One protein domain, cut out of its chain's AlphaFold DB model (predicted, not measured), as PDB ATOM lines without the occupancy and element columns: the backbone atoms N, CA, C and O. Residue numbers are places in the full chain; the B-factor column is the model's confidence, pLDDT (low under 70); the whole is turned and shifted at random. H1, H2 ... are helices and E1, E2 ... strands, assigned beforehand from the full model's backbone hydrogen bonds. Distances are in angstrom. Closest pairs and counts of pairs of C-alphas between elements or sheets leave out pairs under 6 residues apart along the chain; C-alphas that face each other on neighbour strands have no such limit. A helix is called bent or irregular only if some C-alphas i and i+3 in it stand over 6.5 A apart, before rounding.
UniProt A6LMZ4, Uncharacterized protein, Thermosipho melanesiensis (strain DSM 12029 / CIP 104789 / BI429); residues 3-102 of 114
ATOM      1  N   ILE A   3     180.913 171.655 182.034       87.19
ATOM      2  CA  ILE A   3     182.008 171.422 182.989       87.19
ATOM      3  C   ILE A   3     183.274 171.023 182.225       87.19
ATOM      4  O   ILE A   3     183.233 170.202 181.308       87.19
ATOM      5  N   SER A   4     184.415 171.599 182.593       87.81
ATOM      6  CA  SER A   4     185.719 171.248 182.037       87.81
ATOM      7  C   SER A   4     186.778 171.174 183.124       87.81
ATOM      8  O   SER A   4     186.880 172.057 183.961       87.81
ATOM      9  N   THR A   5     187.630 170.156 183.078       88.25
ATOM     10  CA  THR A   5     188.788 170.026 183.979       88.25
ATOM     11  C   THR A   5     189.911 171.019 183.658       88.25
ATOM     12  O   THR A   5     190.901 171.100 184.377       88.25
ATOM     13  N   SER A   6     189.788 171.787 182.571       89.06
ATOM     14  CA  SER A   6     190.749 172.811 182.155       89.06
ATOM     15  C   SER A   6     190.059 174.159 182.022       89.06
ATOM     16  O   SER A   6     188.929 174.233 181.537       89.06
ATOM     17  N   LYS A   7     190.757 175.236 182.401       90.12
ATOM     18  CA  LYS A   7     190.208 176.589 182.304       90.12
ATOM     19  C   LYS A   7     189.836 176.905 180.847       90.12
ATOM     20  O   LYS A   7     190.720 176.900 179.986       90.12
ATOM     21  N   PRO A   8     188.555 177.177 180.545       90.25
ATOM     22  CA  PRO A   8     188.131 177.454 179.183       90.25
ATOM     23  C   PRO A   8     188.589 178.850 178.739       90.25
ATOM     24  O   PRO A   8     188.629 179.791 179.530       90.25
ATOM     25  N   ALA A   9     188.880 179.001 177.446       93.56
ATOM     26  CA  ALA A   9     188.942 180.317 176.816       93.56
ATOM     27  C   ALA A   9     187.532 180.924 176.722       93.56
ATOM     28  O   ALA A   9     186.574 180.183 176.516       93.56
ATOM     29  N   GLU A  10     187.420 182.251 176.815       93.19
ATOM     30  CA  GLU A  10     186.147 182.982 176.666       93.19
ATOM     31  C   GLU A  10     185.579 182.886 175.242       93.19
ATOM     32  O   GLU A  10     184.368 182.863 175.042       93.19
ATOM     33  N   ILE A  11     186.453 182.799 174.239       94.94
ATOM     34  CA  ILE A  11     186.084 182.708 172.827       94.94
ATOM     35  C   ILE A  11     186.751 181.469 172.246       94.94
ATOM     36  O   ILE A  11     187.956 181.268 172.406       94.94
ATOM     37  N   LYS A  12     185.977 180.644 171.544       94.56
ATOM     38  CA  LYS A  12     186.492 179.477 170.828       94.56
ATOM     39  C   LYS A  12     185.957 179.457 169.405       94.56
ATOM     40  O   LYS A  12     184.754 179.378 169.192       94.56
ATOM     41  N   VAL A  13     186.850 179.468 168.422       94.94
ATOM     42  CA  VAL A  13     186.478 179.193 167.030       94.94
ATOM     43  C   VAL A  13     186.300 177.684 166.872       94.94
ATOM     44  O   VAL A  13     187.204 176.912 167.185       94.94
ATOM     45  N   LEU A  14     185.120 177.261 166.424       94.62
ATOM     46  CA  LEU A  14     184.775 175.851 166.228       94.62
ATOM     47  C   LEU A  14     185.087 175.395 164.804       94.62
ATOM     48  O   LEU A  14     185.605 174.300 164.602       94.62
ATOM     49  N   SER A  15     184.782 176.236 163.817       95.94
ATOM     50  CA  SER A  15     185.094 175.958 162.418       95.94
ATOM     51  C   SER A  15     185.157 177.235 161.598       95.94
ATOM     52  O   SER A  15     184.410 178.180 161.849       95.94
ATOM     53  N   VAL A  16     185.994 177.218 160.564       95.19
ATOM     54  CA  VAL A  16     186.064 178.258 159.536       95.19
ATOM     55  C   VAL A  16     185.942 177.582 158.176       95.19
ATOM     56  O   VAL A  16     186.685 176.644 157.893       95.19
ATOM     57  N   GLN A  17     185.006 178.038 157.348       96.31
ATOM     58  CA  GLN A  17     184.794 177.540 155.990       96.31
ATOM     59  C   GLN A  17     184.870 178.690 154.993       96.31
ATOM     60  O   GLN A  17     184.129 179.663 155.105       96.31
ATOM     61  N   ASP A  18     185.748 178.566 154.004       95.94
ATOM     62  CA  ASP A  18     185.936 179.594 152.984       95.94
ATOM     63  C   ASP A  18     185.054 179.310 151.765       95.94
ATOM     64  O   ASP A  18     185.091 178.217 151.199       95.94
ATOM     65  N   ASP A  19     184.325 180.323 151.301       93.88
ATOM     66  CA  ASP A  19     183.666 180.328 149.999       93.88
ATOM     67  C   ASP A  19     184.330 181.379 149.102       93.88
ATOM     68  O   ASP A  19     183.908 182.534 148.984       93.88
ATOM     69  N   VAL A  20     185.410 180.950 148.449       93.06
ATOM     70  CA  VAL A  20     186.209 181.799 147.554       93.06
ATOM     71  C   VAL A  20     185.386 182.288 146.359       93.06
ATOM     72  O   VAL A  20     185.620 183.391 145.871       93.06
ATOM     73  N   LYS A  21     184.391 181.512 145.902       93.75
ATOM     74  CA  LYS A  21     183.536 181.898 144.767       93.75
ATOM     75  C   LYS A  21     182.628 183.068 145.130       93.75
ATOM     76  O   LYS A  21     182.391 183.933 144.293       93.75
ATOM     77  N   ARG A  22     182.122 183.084 146.365       93.69
ATOM     78  CA  ARG A  22     181.255 184.150 146.887       93.69
ATOM     79  C   ARG A  22     182.029 185.274 147.578       93.69
ATOM     80  O   ARG A  22     181.429 186.288 147.916       93.69
ATOM     81  N   GLY A  23     183.339 185.121 147.778       95.62
ATOM     82  CA  GLY A  23     184.177 186.114 148.453       95.62
ATOM     83  C   GLY A  23     183.857 186.257 149.942       95.62
ATOM     84  O   GLY A  23     184.075 187.328 150.509       95.62
ATOM     85  N   ILE A  24     183.346 185.199 150.576       96.94
ATOM     86  CA  ILE A  24     182.975 185.173 151.995       96.94
ATOM     87  C   ILE A  24     183.614 183.977 152.702       96.94
ATOM     88  O   ILE A  24     184.056 183.023 152.071       96.94
ATOM     89  N   PHE A  25     183.641 184.020 154.025       96.06
ATOM     90  CA  PHE A  25     183.931 182.882 154.878       96.06
ATOM     91  C   PHE A  25     182.889 182.802 155.987       96.06
ATOM     92  O   PHE A  25     182.388 183.818 156.471       96.06
ATOM     93  N   LYS A  26     182.559 181.578 156.371       96.94
ATOM     94  CA  LYS A  26     181.616 181.260 157.429       96.94
ATOM     95  C   LYS A  26     182.391 180.796 158.650       96.94
ATOM     96  O   LYS A  26     183.244 179.913 158.548       96.94
ATOM     97  N   VAL A  27     182.121 181.403 159.797       96.50
ATOM     98  CA  VAL A  27     182.770 181.072 161.065       96.50
ATOM     99  C   VAL A  27     181.723 180.641 162.057       96.50
ATOM    100  O   VAL A  27     180.819 181.408 162.372       96.50
ATOM    101  N   ARG A  28     181.912 179.445 162.602       96.88
ATOM    102  CA  ARG A  28     181.185 178.981 163.773       96.88
ATOM    103  C   ARG A  28     182.052 179.215 165.000       96.88
ATOM    104  O   ARG A  28     183.200 178.764 165.033       96.88
ATOM    105  N   TYR A  29     181.522 179.910 165.994       94.75
ATOM    106  CA  TYR A  29     182.235 180.260 167.218       94.75
ATOM    107  C   TYR A  29     181.397 179.933 168.454       94.75
ATOM    108  O   TYR A  29     180.187 179.746 168.372       94.75
ATOM    109  N   ALA A  30     182.068 179.854 169.596       93.69
ATOM    110  CA  ALA A  30     181.466 179.715 170.906       93.69
ATOM    111  C   ALA A  30     181.939 180.857 171.809       93.69
ATOM    112  O   ALA A  30     183.146 181.079 171.948       93.69
ATOM    113  N   PHE A  31     180.991 181.557 172.424       94.31
ATOM    114  CA  PHE A  31     181.232 182.500 173.507       94.31
ATOM    115  C   PHE A  31     180.908 181.837 174.831       94.31
ATOM    116  O   PHE A  31     179.854 181.225 174.992       94.31
ATOM    117  N   ARG A  32     181.834 181.943 175.774       92.88
ATOM    118  CA  ARG A  32     181.748 181.305 177.077       92.88
ATOM    119  C   ARG A  32     181.762 182.372 178.144       92.88
ATOM    120  O   ARG A  32     182.678 183.188 178.180       92.88
ATOM    121  N   VAL A  33     180.743 182.363 178.988       90.44
ATOM    122  CA  VAL A  33     180.529 183.367 180.036       90.44
ATOM    123  C   VAL A  33     180.249 182.680 181.364       90.44
ATOM    124  O   VAL A  33     180.071 181.461 181.409       90.44
ATOM    125  N   ALA A  34     180.231 183.462 182.448       88.69
ATOM    126  CA  ALA A  34     180.035 182.950 183.803       88.69
ATOM    127  C   ALA A  34     181.008 181.801 184.151       88.69
ATOM    128  O   ALA A  34     180.621 180.812 184.764       88.69
ATOM    129  N   ILE A  35     182.272 181.925 183.725       89.00
ATOM    130  CA  ILE A  35     183.316 180.928 183.987       89.00
ATOM    131  C   ILE A  35     183.678 180.969 185.475       89.00
ATOM    132  O   ILE A  35     184.244 181.955 185.946       89.00
ATOM    133  N   GLN A  36     183.374 179.893 186.194       88.62
ATOM    134  CA  GLN A  36     183.589 179.756 187.634       88.62
ATOM    135  C   GLN A  36     184.371 178.481 187.950       88.62
ATOM    136  O   GLN A  36     184.278 177.491 187.225       88.62
ATOM    137  N   GLU A  37     185.153 178.513 189.026       88.38
ATOM    138  CA  GLU A  37     185.798 177.319 189.577       88.38
ATOM    139  C   GLU A  37     184.753 176.471 190.307       88.38
ATOM    140  O   GLU A  37     183.911 176.993 191.033       88.38
ATOM    141  N   THR A  38     184.806 175.164 190.097       89.19
ATOM    142  CA  THR A  38     183.944 174.171 190.737       89.19
ATOM    143  C   THR A  38     184.759 172.908 191.019       89.19
ATOM    144  O   THR A  38     185.952 172.839 190.706       89.19
ATOM    145  N   THR A  39     184.135 171.888 191.582       87.31
ATOM    146  CA  THR A  39     184.714 170.552 191.700       87.31
ATOM    147  C   THR A  39     183.866 169.548 190.928       87.31
ATOM    148  O   THR A  39     182.665 169.727 190.744       87.31
ATOM    149  N   THR A  40     184.499 168.508 190.391       86.25
ATOM    150  CA  THR A  40     183.793 167.387 189.761       86.25
ATOM    151  C   THR A  40     184.392 166.072 190.224       86.25
ATOM    152  O   THR A  40     185.576 166.002 190.559       86.25
ATOM    153  N   THR A  41     183.583 165.025 190.241       86.31
ATOM    154  CA  THR A  41     184.020 163.684 190.620       86.31
ATOM    155  C   THR A  41     184.449 162.922 189.373       86.31
ATOM    156  O   THR A  41     183.690 162.825 188.408       86.31
ATOM    157  N   ILE A  42     185.661 162.372 189.388       83.81
ATOM    158  CA  ILE A  42     186.145 161.449 188.359       83.81
ATOM    159  C   ILE A  42     186.366 160.061 188.959       83.81
ATOM    160  O   ILE A  42     186.714 159.929 190.133       83.81
ATOM    161  N   GLU A  43     186.161 159.036 188.139       85.69
ATOM    162  CA  GLU A  43     186.497 157.653 188.472       85.69
ATOM    163  C   GLU A  43     187.984 157.409 188.179       85.69
ATOM    164  O   GLU A  43     188.454 157.620 187.058       85.69
ATOM    165  N   GLU A  44     188.731 156.983 189.194       79.75
ATOM    166  CA  GLU A  44     190.144 156.608 189.114       79.75
ATOM    167  C   GLU A  44     190.294 155.177 189.640       79.75
ATOM    168  O   GLU A  44     189.705 154.818 190.663       79.75
ATOM    169  N   TYR A  45     191.059 154.352 188.926       79.31
ATOM    170  CA  TYR A  45     191.372 152.997 189.372       79.31
ATOM    171  C   TYR A  45     192.528 153.052 190.367       79.31
ATOM    172  O   TYR A  45     193.572 153.636 190.058       79.31
ATOM    173  N   ASP A  46     192.344 152.455 191.542       79.94
ATOM    174  CA  ASP A  46     193.423 152.276 192.513       79.94
ATOM    175  C   ASP A  46     194.433 151.199 192.056       79.94
ATOM    176  O   ASP A  46     194.255 150.531 191.033       79.94
ATOM    177  N   GLU A  47     195.525 151.028 192.808       77.94
ATOM    178  CA  GLU A  47     196.577 150.041 192.499       77.94
ATOM    179  C   GLU A  47     196.084 148.579 192.551       77.94
ATOM    180  O   GLU A  47     196.747 147.686 192.021       77.94
ATOM    181  N   GLU A  48     194.915 148.331 193.147       80.75
ATOM    182  CA  GLU A  48     194.252 147.026 193.237       80.75
ATOM    183  C   GLU A  48     193.167 146.838 192.155       80.75
ATOM    184  O   GLU A  48     192.597 145.752 192.025       80.75
ATOM    185  N   GLY A  49     192.926 147.859 191.323       76.00
ATOM    186  CA  GLY A  49     191.959 147.847 190.228       76.00
ATOM    187  C   GLY A  49     190.518 148.165 190.639       76.00
ATOM    188  O   GLY A  49     189.610 147.959 189.829       76.00
ATOM    189  N   ASN A  50     190.278 148.667 191.853       82.69
ATOM    190  CA  ASN A  50     188.955 149.120 192.279       82.69
ATOM    191  C   ASN A  50     188.674 150.536 191.774       82.69
ATOM    192  O   ASN A  50     189.568 151.375 191.673       82.69
ATOM    193  N   VAL A  51     187.401 150.816 191.487       80.00
ATOM    194  CA  VAL A  51     186.954 152.158 191.108       80.00
ATOM    195  C   VAL A  51     186.814 153.012 192.365       80.00
ATOM    196  O   VAL A  51     185.950 152.765 193.206       80.00
ATOM    197  N   THR A  52     187.646 154.041 192.469       79.56
ATOM    198  CA  THR A  52     187.576 155.076 193.503       79.56
ATOM    199  C   THR A  52     187.116 156.396 192.899       79.56
ATOM    200  O   THR A  52     187.492 156.761 191.787       79.56
ATOM    201  N   GLN A  53     186.290 157.129 193.641       82.19
ATOM    202  CA  GLN A  53     185.830 158.457 193.248       82.19
ATOM    203  C   GLN A  53     186.747 159.522 193.842       82.19
ATOM    204  O   GLN A  53     186.979 159.548 195.051       82.19
ATOM    205  N   LYS A  54     187.253 160.414 192.991       84.75
ATOM    206  CA  LYS A  54     188.128 161.514 193.393       84.75
ATOM    207  C   LYS A  54     187.534 162.840 192.967       84.75
ATOM    208  O   LYS A  54     187.177 163.028 191.805       84.75
ATOM    209  N   GLU A  55     187.458 163.762 193.914       87.00
ATOM    210  CA  GLU A  55     187.068 165.136 193.640       87.00
ATOM    211  C   GLU A  55     188.262 165.898 193.051       87.00
ATOM    212  O   GLU A  55     189.355 165.918 193.626       87.00
ATOM    213  N   VAL A  56     188.072 166.490 191.873       89.25
ATOM    214  CA  VAL A  56     189.099 167.259 191.164       89.25
ATOM    215  C   VAL A  56     188.597 168.663 190.832       89.25
ATOM    216  O   VAL A  56     187.405 168.841 190.564       89.25
ATOM    217  N   PRO A  57     189.488 169.673 190.823       88.56
ATOM    218  CA  PRO A  57     189.121 171.021 190.421       88.56
ATOM    219  C   PRO A  57     188.667 171.036 188.959       88.56
ATOM    220  O   PRO A  57     189.283 170.431 188.077       88.56
ATOM    221  N   ALA A  58     187.587 171.757 188.707       91.94
ATOM    222  CA  ALA A  58     186.980 171.915 187.401       91.94
ATOM    223  C   ALA A  58     186.478 173.350 187.211       91.94
ATOM    224  O   ALA A  58     186.541 174.196 188.098       91.94
ATOM    225  N   TRP A  59     186.002 173.632 186.008       89.62
ATOM    226  CA  TRP A  59     185.480 174.919 185.591       89.62
ATOM    227  C   TRP A  59     184.089 174.731 185.025       89.62
ATOM    228  O   TRP A  59     183.886 173.893 184.145       89.62
ATOM    229  N   GLN A  60     183.156 175.543 185.494       88.56
ATOM    230  CA  GLN A  60     181.766 175.548 185.078       88.56
ATOM    231  C   GLN A  60     181.475 176.840 184.318       88.56
ATOM    232  O   GLN A  60     181.946 177.903 184.719       88.56
ATOM    233  N   TYR A  61     180.767 176.760 183.193       90.31
ATOM    234  CA  TYR A  61     180.463 177.930 182.364       90.31
ATOM    235  C   TYR A  61     179.233 177.725 181.481       90.31
ATOM    236  O   TYR A  61     178.838 176.595 181.185       90.31
ATOM    237  N   GLU A  62     178.658 178.829 181.011       89.31
ATOM    238  CA  GLU A  62     177.653 178.822 179.949       89.31
ATOM    239  C   GLU A  62     178.329 178.977 178.586       89.31
ATOM    240  O   GLU A  62     179.275 179.751 178.443       89.31
ATOM    241  N   GLU A  63     177.861 178.228 177.585       88.62
ATOM    242  CA  GLU A  63     178.408 178.242 176.228       88.62
ATOM    243  C   GLU A  63     177.319 178.615 175.219       88.62
ATOM    244  O   GLU A  63     176.291 177.952 175.112       88.62
ATOM    245  N   PHE A  64     177.580 179.667 174.449       89.88
ATOM    246  CA  PHE A  64     176.716 180.169 173.390       89.88
ATOM    247  C   PHE A  64     177.398 179.947 172.049       89.88
ATOM    248  O   PHE A  64     178.424 180.563 171.762       89.88
ATOM    249  N   VAL A  65     176.839 179.053 171.236       92.50
ATOM    250  CA  VAL A  65     177.382 178.708 169.921       92.50
ATOM    251  C   VAL A  65     176.581 179.404 168.839       92.50
ATOM    252  O   VAL A  65     175.361 179.267 168.796       92.50
ATOM    253  N   ASP A  66     177.276 180.090 167.941       93.50
ATOM    254  CA  ASP A  66     176.651 180.795 166.829       93.50
ATOM    255  C   ASP A  66     177.529 180.752 165.571       93.50
ATOM    256  O   ASP A  66     178.669 180.266 165.587       93.50
ATOM    257  N   GLU A  67     176.974 181.218 164.459       95.12
ATOM    258  CA  GLU A  67     177.605 181.214 163.150       95.12
ATOM    259  C   GLU A  67     177.407 182.546 162.421       95.12
ATOM    260  O   GLU A  67     176.302 183.076 162.342       95.12
ATOM    261  N   ILE A  68     178.485 183.067 161.832       94.25
ATOM    262  CA  ILE A  68     178.461 184.303 161.044       94.25
ATOM    263  C   ILE A  68     179.127 184.114 159.686       94.25
ATOM    264  O   ILE A  68     180.103 183.379 159.545       94.25
ATOM    265  N   GLU A  69     178.620 184.830 158.687       96.00
ATOM    266  CA  GLU A  69     179.238 184.957 157.369       96.00
ATOM    267  C   GLU A  69     179.882 186.342 157.243       96.00
ATOM    268  O   GLU A  69     179.244 187.366 157.487       96.00
ATOM    269  N   LEU A  70     181.157 186.378 156.859       95.00
ATOM    270  CA  LEU A  70     181.946 187.601 156.732       95.00
ATOM    271  C   LEU A  70     182.673 187.647 155.378       95.00
ATOM    272  O   LEU A  70     183.033 186.603 154.839       95.00
ATOM    273  N   PRO A  71     182.947 188.837 154.818       96.56
ATOM    274  CA  PRO A  71     183.784 188.975 153.625       96.56
ATOM    275  C   PRO A  71     185.200 188.412 153.807       96.56
ATOM    276  O   PRO A  71     185.861 188.720 154.793       96.56
ATOM    277  N   LEU A  72     185.715 187.670 152.821       94.62
ATOM    278  CA  LEU A  72     186.993 186.938 152.885       94.62
ATOM    279  C   LEU A  72     188.191 187.806 153.319       94.62
ATOM    280  O   LEU A  72     189.071 187.339 154.039       94.62
ATOM    281  N   TYR A  73     188.215 189.083 152.929       94.38
ATOM    282  CA  TYR A  73     189.297 190.012 153.275       94.38
ATOM    283  C   TYR A  73     189.355 190.372 154.770       94.38
ATOM    284  O   TYR A  73     190.380 190.869 155.229       94.38
ATOM    285  N   LEU A  74     188.287 190.118 155.540       94.75
ATOM    286  CA  LEU A  74     188.245 190.334 156.991       94.75
ATOM    287  C   LEU A  74     188.796 189.152 157.796       94.75
ATOM    288  O   LEU A  74     188.933 189.261 159.013       94.75
ATOM    289  N   LYS A  75     189.144 188.037 157.145       92.19
ATOM    290  CA  LYS A  75     189.686 186.844 157.808       92.19
ATOM    291  C   LYS A  75     190.902 187.125 158.714       92.19
ATOM    292  O   LYS A  75     190.908 186.602 159.824       92.19
ATOM    293  N   PRO A  76     191.876 187.986 158.344       95.19
ATOM    294  CA  PRO A  76     192.991 188.343 159.233       95.19
ATOM    295  C   PRO A  76     192.562 189.087 160.504       95.19
ATOM    296  O   PRO A  76     193.306 189.132 161.476       95.19
ATOM    297  N   SER A  77     191.377 189.700 160.493       94.88
ATOM    298  CA  SER A  77     190.814 190.449 161.617       94.88
ATOM    299  C   SER A  77     189.788 189.642 162.411       94.88
ATOM    300  O   SER A  77     189.172 190.202 163.314       94.88
ATOM    301  N   LEU A  78     189.593 188.353 162.102       93.25
ATOM    302  CA  LEU A  78     188.561 187.523 162.722       93.25
ATOM    303  C   LEU A  78     188.639 187.549 164.253       93.25
ATOM    304  O   LEU A  78     187.629 187.808 164.898       93.25
ATOM    305  N   ASP A  79     189.826 187.354 164.829       92.94
ATOM    306  CA  ASP A  79     190.005 187.366 166.285       92.94
ATOM    307  C   ASP A  79     189.590 188.707 166.907       92.94
ATOM    308  O   ASP A  79     188.898 188.742 167.923       92.94
ATOM    309  N   ALA A  80     189.952 189.826 166.272       94.94
ATOM    310  CA  ALA A  80     189.577 191.159 166.740       94.94
ATOM    311  C   ALA A  80     188.064 191.410 166.617       94.94
ATOM    312  O   ALA A  80     187.463 192.026 167.501       94.94
ATOM    313  N   ILE A  81     187.444 190.913 165.542       94.19
ATOM    314  CA  ILE A  81     185.995 190.991 165.320       94.19
ATOM    315  C   ILE A  81     185.266 190.195 166.402       94.19
ATOM    316  O   ILE A  81     184.413 190.756 167.087       94.19
ATOM    317  N   LEU A  82     185.637 188.929 166.607       94.38
ATOM    318  CA  LEU A  82     185.020 188.066 167.614       94.38
ATOM    319  C   LEU A  82     185.213 188.622 169.022       94.38
ATOM    320  O   LEU A  82     184.267 188.619 169.801       94.38
ATOM    321  N   LYS A  83     186.392 189.172 169.332       94.81
ATOM    322  CA  LYS A  83     186.637 189.844 170.610       94.81
ATOM    323  C   LYS A  83     185.717 191.044 170.813       94.81
ATOM    324  O   LYS A  83     185.064 191.146 171.842       94.81
ATOM    325  N   THR A  84     185.590 191.901 169.803       94.81
ATOM    326  CA  THR A  84     184.691 193.064 169.859       94.81
ATOM    327  C   THR A  84     183.226 192.648 170.007       94.81
ATOM    328  O   THR A  84     182.466 193.291 170.732       94.81
ATOM    329  N   MET A  85     182.810 191.585 169.313       92.94
ATOM    330  CA  MET A  85     181.465 191.024 169.445       92.94
ATOM    331  C   MET A  85     181.235 190.473 170.850       92.94
ATOM    332  O   MET A  85     180.204 190.771 171.448       92.94
ATOM    333  N   TYR A  86     182.204 189.733 171.386       92.88
ATOM    334  CA  TYR A  86     182.156 189.195 172.736       92.88
ATOM    335  C   TYR A  86     182.062 190.309 173.778       92.88
ATOM    336  O   TYR A  86     181.128 190.293 174.562       92.88
ATOM    337  N   ASP A  87     182.925 191.329 173.740       93.00
ATOM    338  CA  ASP A  87     182.897 192.442 174.703       93.00
ATOM    339  C   ASP A  87     181.541 193.176 174.718       93.00
ATOM    340  O   ASP A  87     181.056 193.587 175.772       93.00
ATOM    341  N   LYS A  88     180.892 193.311 173.554       90.25
ATOM    342  CA  LYS A  88     179.552 193.915 173.449       90.25
ATOM    343  C   LYS A  88     178.436 192.985 173.915       90.25
ATOM    344  O   LYS A  88     177.464 193.456 174.501       90.25
ATOM    345  N   ALA A  89     178.543 191.693 173.618       86.31
ATOM    346  CA  ALA A  89     177.531 190.701 173.962       86.31
ATOM    347  C   ALA A  89     177.617 190.270 175.431       86.31
ATOM    348  O   ALA A  89     176.589 189.983 176.037       86.31
ATOM    349  N   LYS A  90     178.818 190.266 176.014       86.12
ATOM    350  CA  LYS A  90     179.121 189.810 177.373       86.12
ATOM    351  C   LYS A  90     178.139 190.320 178.432       86.12
ATOM    352  O   LYS A  90     177.557 189.464 179.084       86.12
ATOM    353  N   PRO A  91     177.839 191.629 178.574       86.56
ATOM    354  CA  PRO A  91     176.895 192.085 179.600       86.56
ATOM    355  C   PRO A  91     175.483 191.504 179.425       86.56
ATOM    356  O   PRO A  91     174.797 191.240 180.407       86.56
ATOM    357  N   VAL A  92     175.050 191.273 178.184       84.56
ATOM    358  CA  VAL A  92     173.743 190.671 177.881       84.56
ATOM    359  C   VAL A  92     173.765 189.168 178.154       84.56
ATOM    360  O   VAL A  92     172.831 188.629 178.743       84.56
ATOM    361  N   LEU A  93     174.843 188.491 177.752       80.69
ATOM    362  CA  LEU A  93     175.031 187.060 177.980       80.69
ATOM    363  C   LEU A  93     175.155 186.740 179.475       80.69
ATOM    364  O   LEU A  93     174.561 185.772 179.932       80.69
ATOM    365  N   GLU A  94     175.862 187.569 180.245       81.12
ATOM    366  CA  GLU A  94     176.006 187.423 181.697       81.12
ATOM    367  C   GLU A  94     174.699 187.723 182.437       81.12
ATOM    368  O   GLU A  94     174.341 186.979 183.348       81.12
ATOM    369  N   ALA A  95     173.941 188.743 182.015       78.62
ATOM    370  CA  ALA A  95     172.610 188.992 182.566       78.62
ATOM    371  C   ALA A  95     171.695 187.774 182.364       78.62
ATOM    372  O   ALA A  95     171.062 187.323 183.312       78.62
ATOM    373  N   ASN A  96     171.678 187.200 181.157       70.62
ATOM    374  CA  ASN A  96     170.863 186.026 180.842       70.62
ATOM    375  C   ASN A  96     171.349 184.748 181.544       70.62
ATOM    376  O   ASN A  96     170.522 183.953 181.986       70.62
ATOM    377  N   ALA A  97     172.664 184.561 181.692       65.19
ATOM    378  CA  ALA A  97     173.232 183.450 182.455       65.19
ATOM    379  C   ALA A  97     172.820 183.515 183.937       65.19
ATOM    380  O   ALA A  97     172.457 182.495 184.516       65.19
ATOM    381  N   GLY A  98     172.772 184.717 184.525       56.03
ATOM    382  CA  GLY A  98     172.310 184.926 185.901       56.03
ATOM    383  C   GLY A  98     170.845 184.536 186.144       56.03
ATOM    384  O   GLY A  98     170.516 184.089 187.240       56.03
ATOM    385  N   TYR A  99     169.972 184.638 185.134       50.81
ATOM    386  CA  TYR A  99     168.583 184.165 185.238       50.81
ATOM    387  C   TYR A  99     168.455 182.644 185.087       50.81
ATOM    388  O   TYR A  99     167.539 182.062 185.658       50.81
ATOM    389  N   ALA A 100     169.359 181.993 184.347       47.59
ATOM    390  CA  ALA A 100     169.381 180.535 184.221       47.59
ATOM    391  C   ALA A 100     169.929 179.846 185.485       47.59
ATOM    392  O   ALA A 100     169.484 178.754 185.819       47.59
ATOM    393  N   SER A 101     170.844 180.501 186.212       44.66
ATOM    394  CA  SER A 101     171.351 180.048 187.519       44.66
ATOM    395  C   SER A 101     170.414 180.328 188.696       44.66
ATOM    396  O   SER A 101     170.702 179.896 189.810       44.66
ATOM    397  N   ALA A 102     169.293 181.026 188.483       43.22
ATOM    398  CA  ALA A 102     168.207 181.075 189.454       43.22
ATOM    399  C   ALA A 102     167.430 179.746 189.408       43.22
ATOM    400  O   ALA A 102     166.256 179.696 189.042       43.22
TER     401      ALA A 102
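This is residues 3 to 102 of the 114 residues of an uncharacterized protein of Thermosipho melanesiensis (strain DSM 12029 / CIP 104789 / BI429) (UniProt A6LMZ4). A long, twisted hairpin of two bent strands, E2 and E3, runs on as an arm beyond the short strand E1 beside E2 and the kinked helix H1 over one face, in two layers. The 100 printed residues hold E1, E2, E3, H1 in that order, class mixed; the sheet E1 - E2 - E3 is an antiparallel meander, each strand beside the one before. It is flat, 60 by 33 by 18 A, and only just loose, close to extended, with a radius of gyration of the C-alphas of 18.7 A.

E1, residues 11 to 19, and E2, residues 24 to 45, form a hairpin, with N 12 and O 30 at 2.9 A. E2 and E3, residues 51 to 71, form another, with N 38 and O 58 at 2.8 A. H1, residues 72 to 100, is on the sheet; its closest C-alphas to E2 are Leu 72 and Ile 24, 4.5 A. In H1, 19 of 25 O i to N i+4 pairs are within hydrogen-bond range.

E1 spans 23.1 A from C-alpha 11 at (186.084, 182.708, 172.827). E2 spans 50.0 A and bends 90 degrees at residue 37; E3 spans 52.6 A. H1 spans 36.5 A to C-alpha 100 at (169.381, 180.535, 184.221) and is irregular, C-alphas 76 and 79 being 7.7 A apart.

The farthest C-alphas, Arg 22 and Glu 48, are 60.8 A apart. The printed part has no cut, and its links between elements are tight. Residues 97 to 102 have pLDDT under 70.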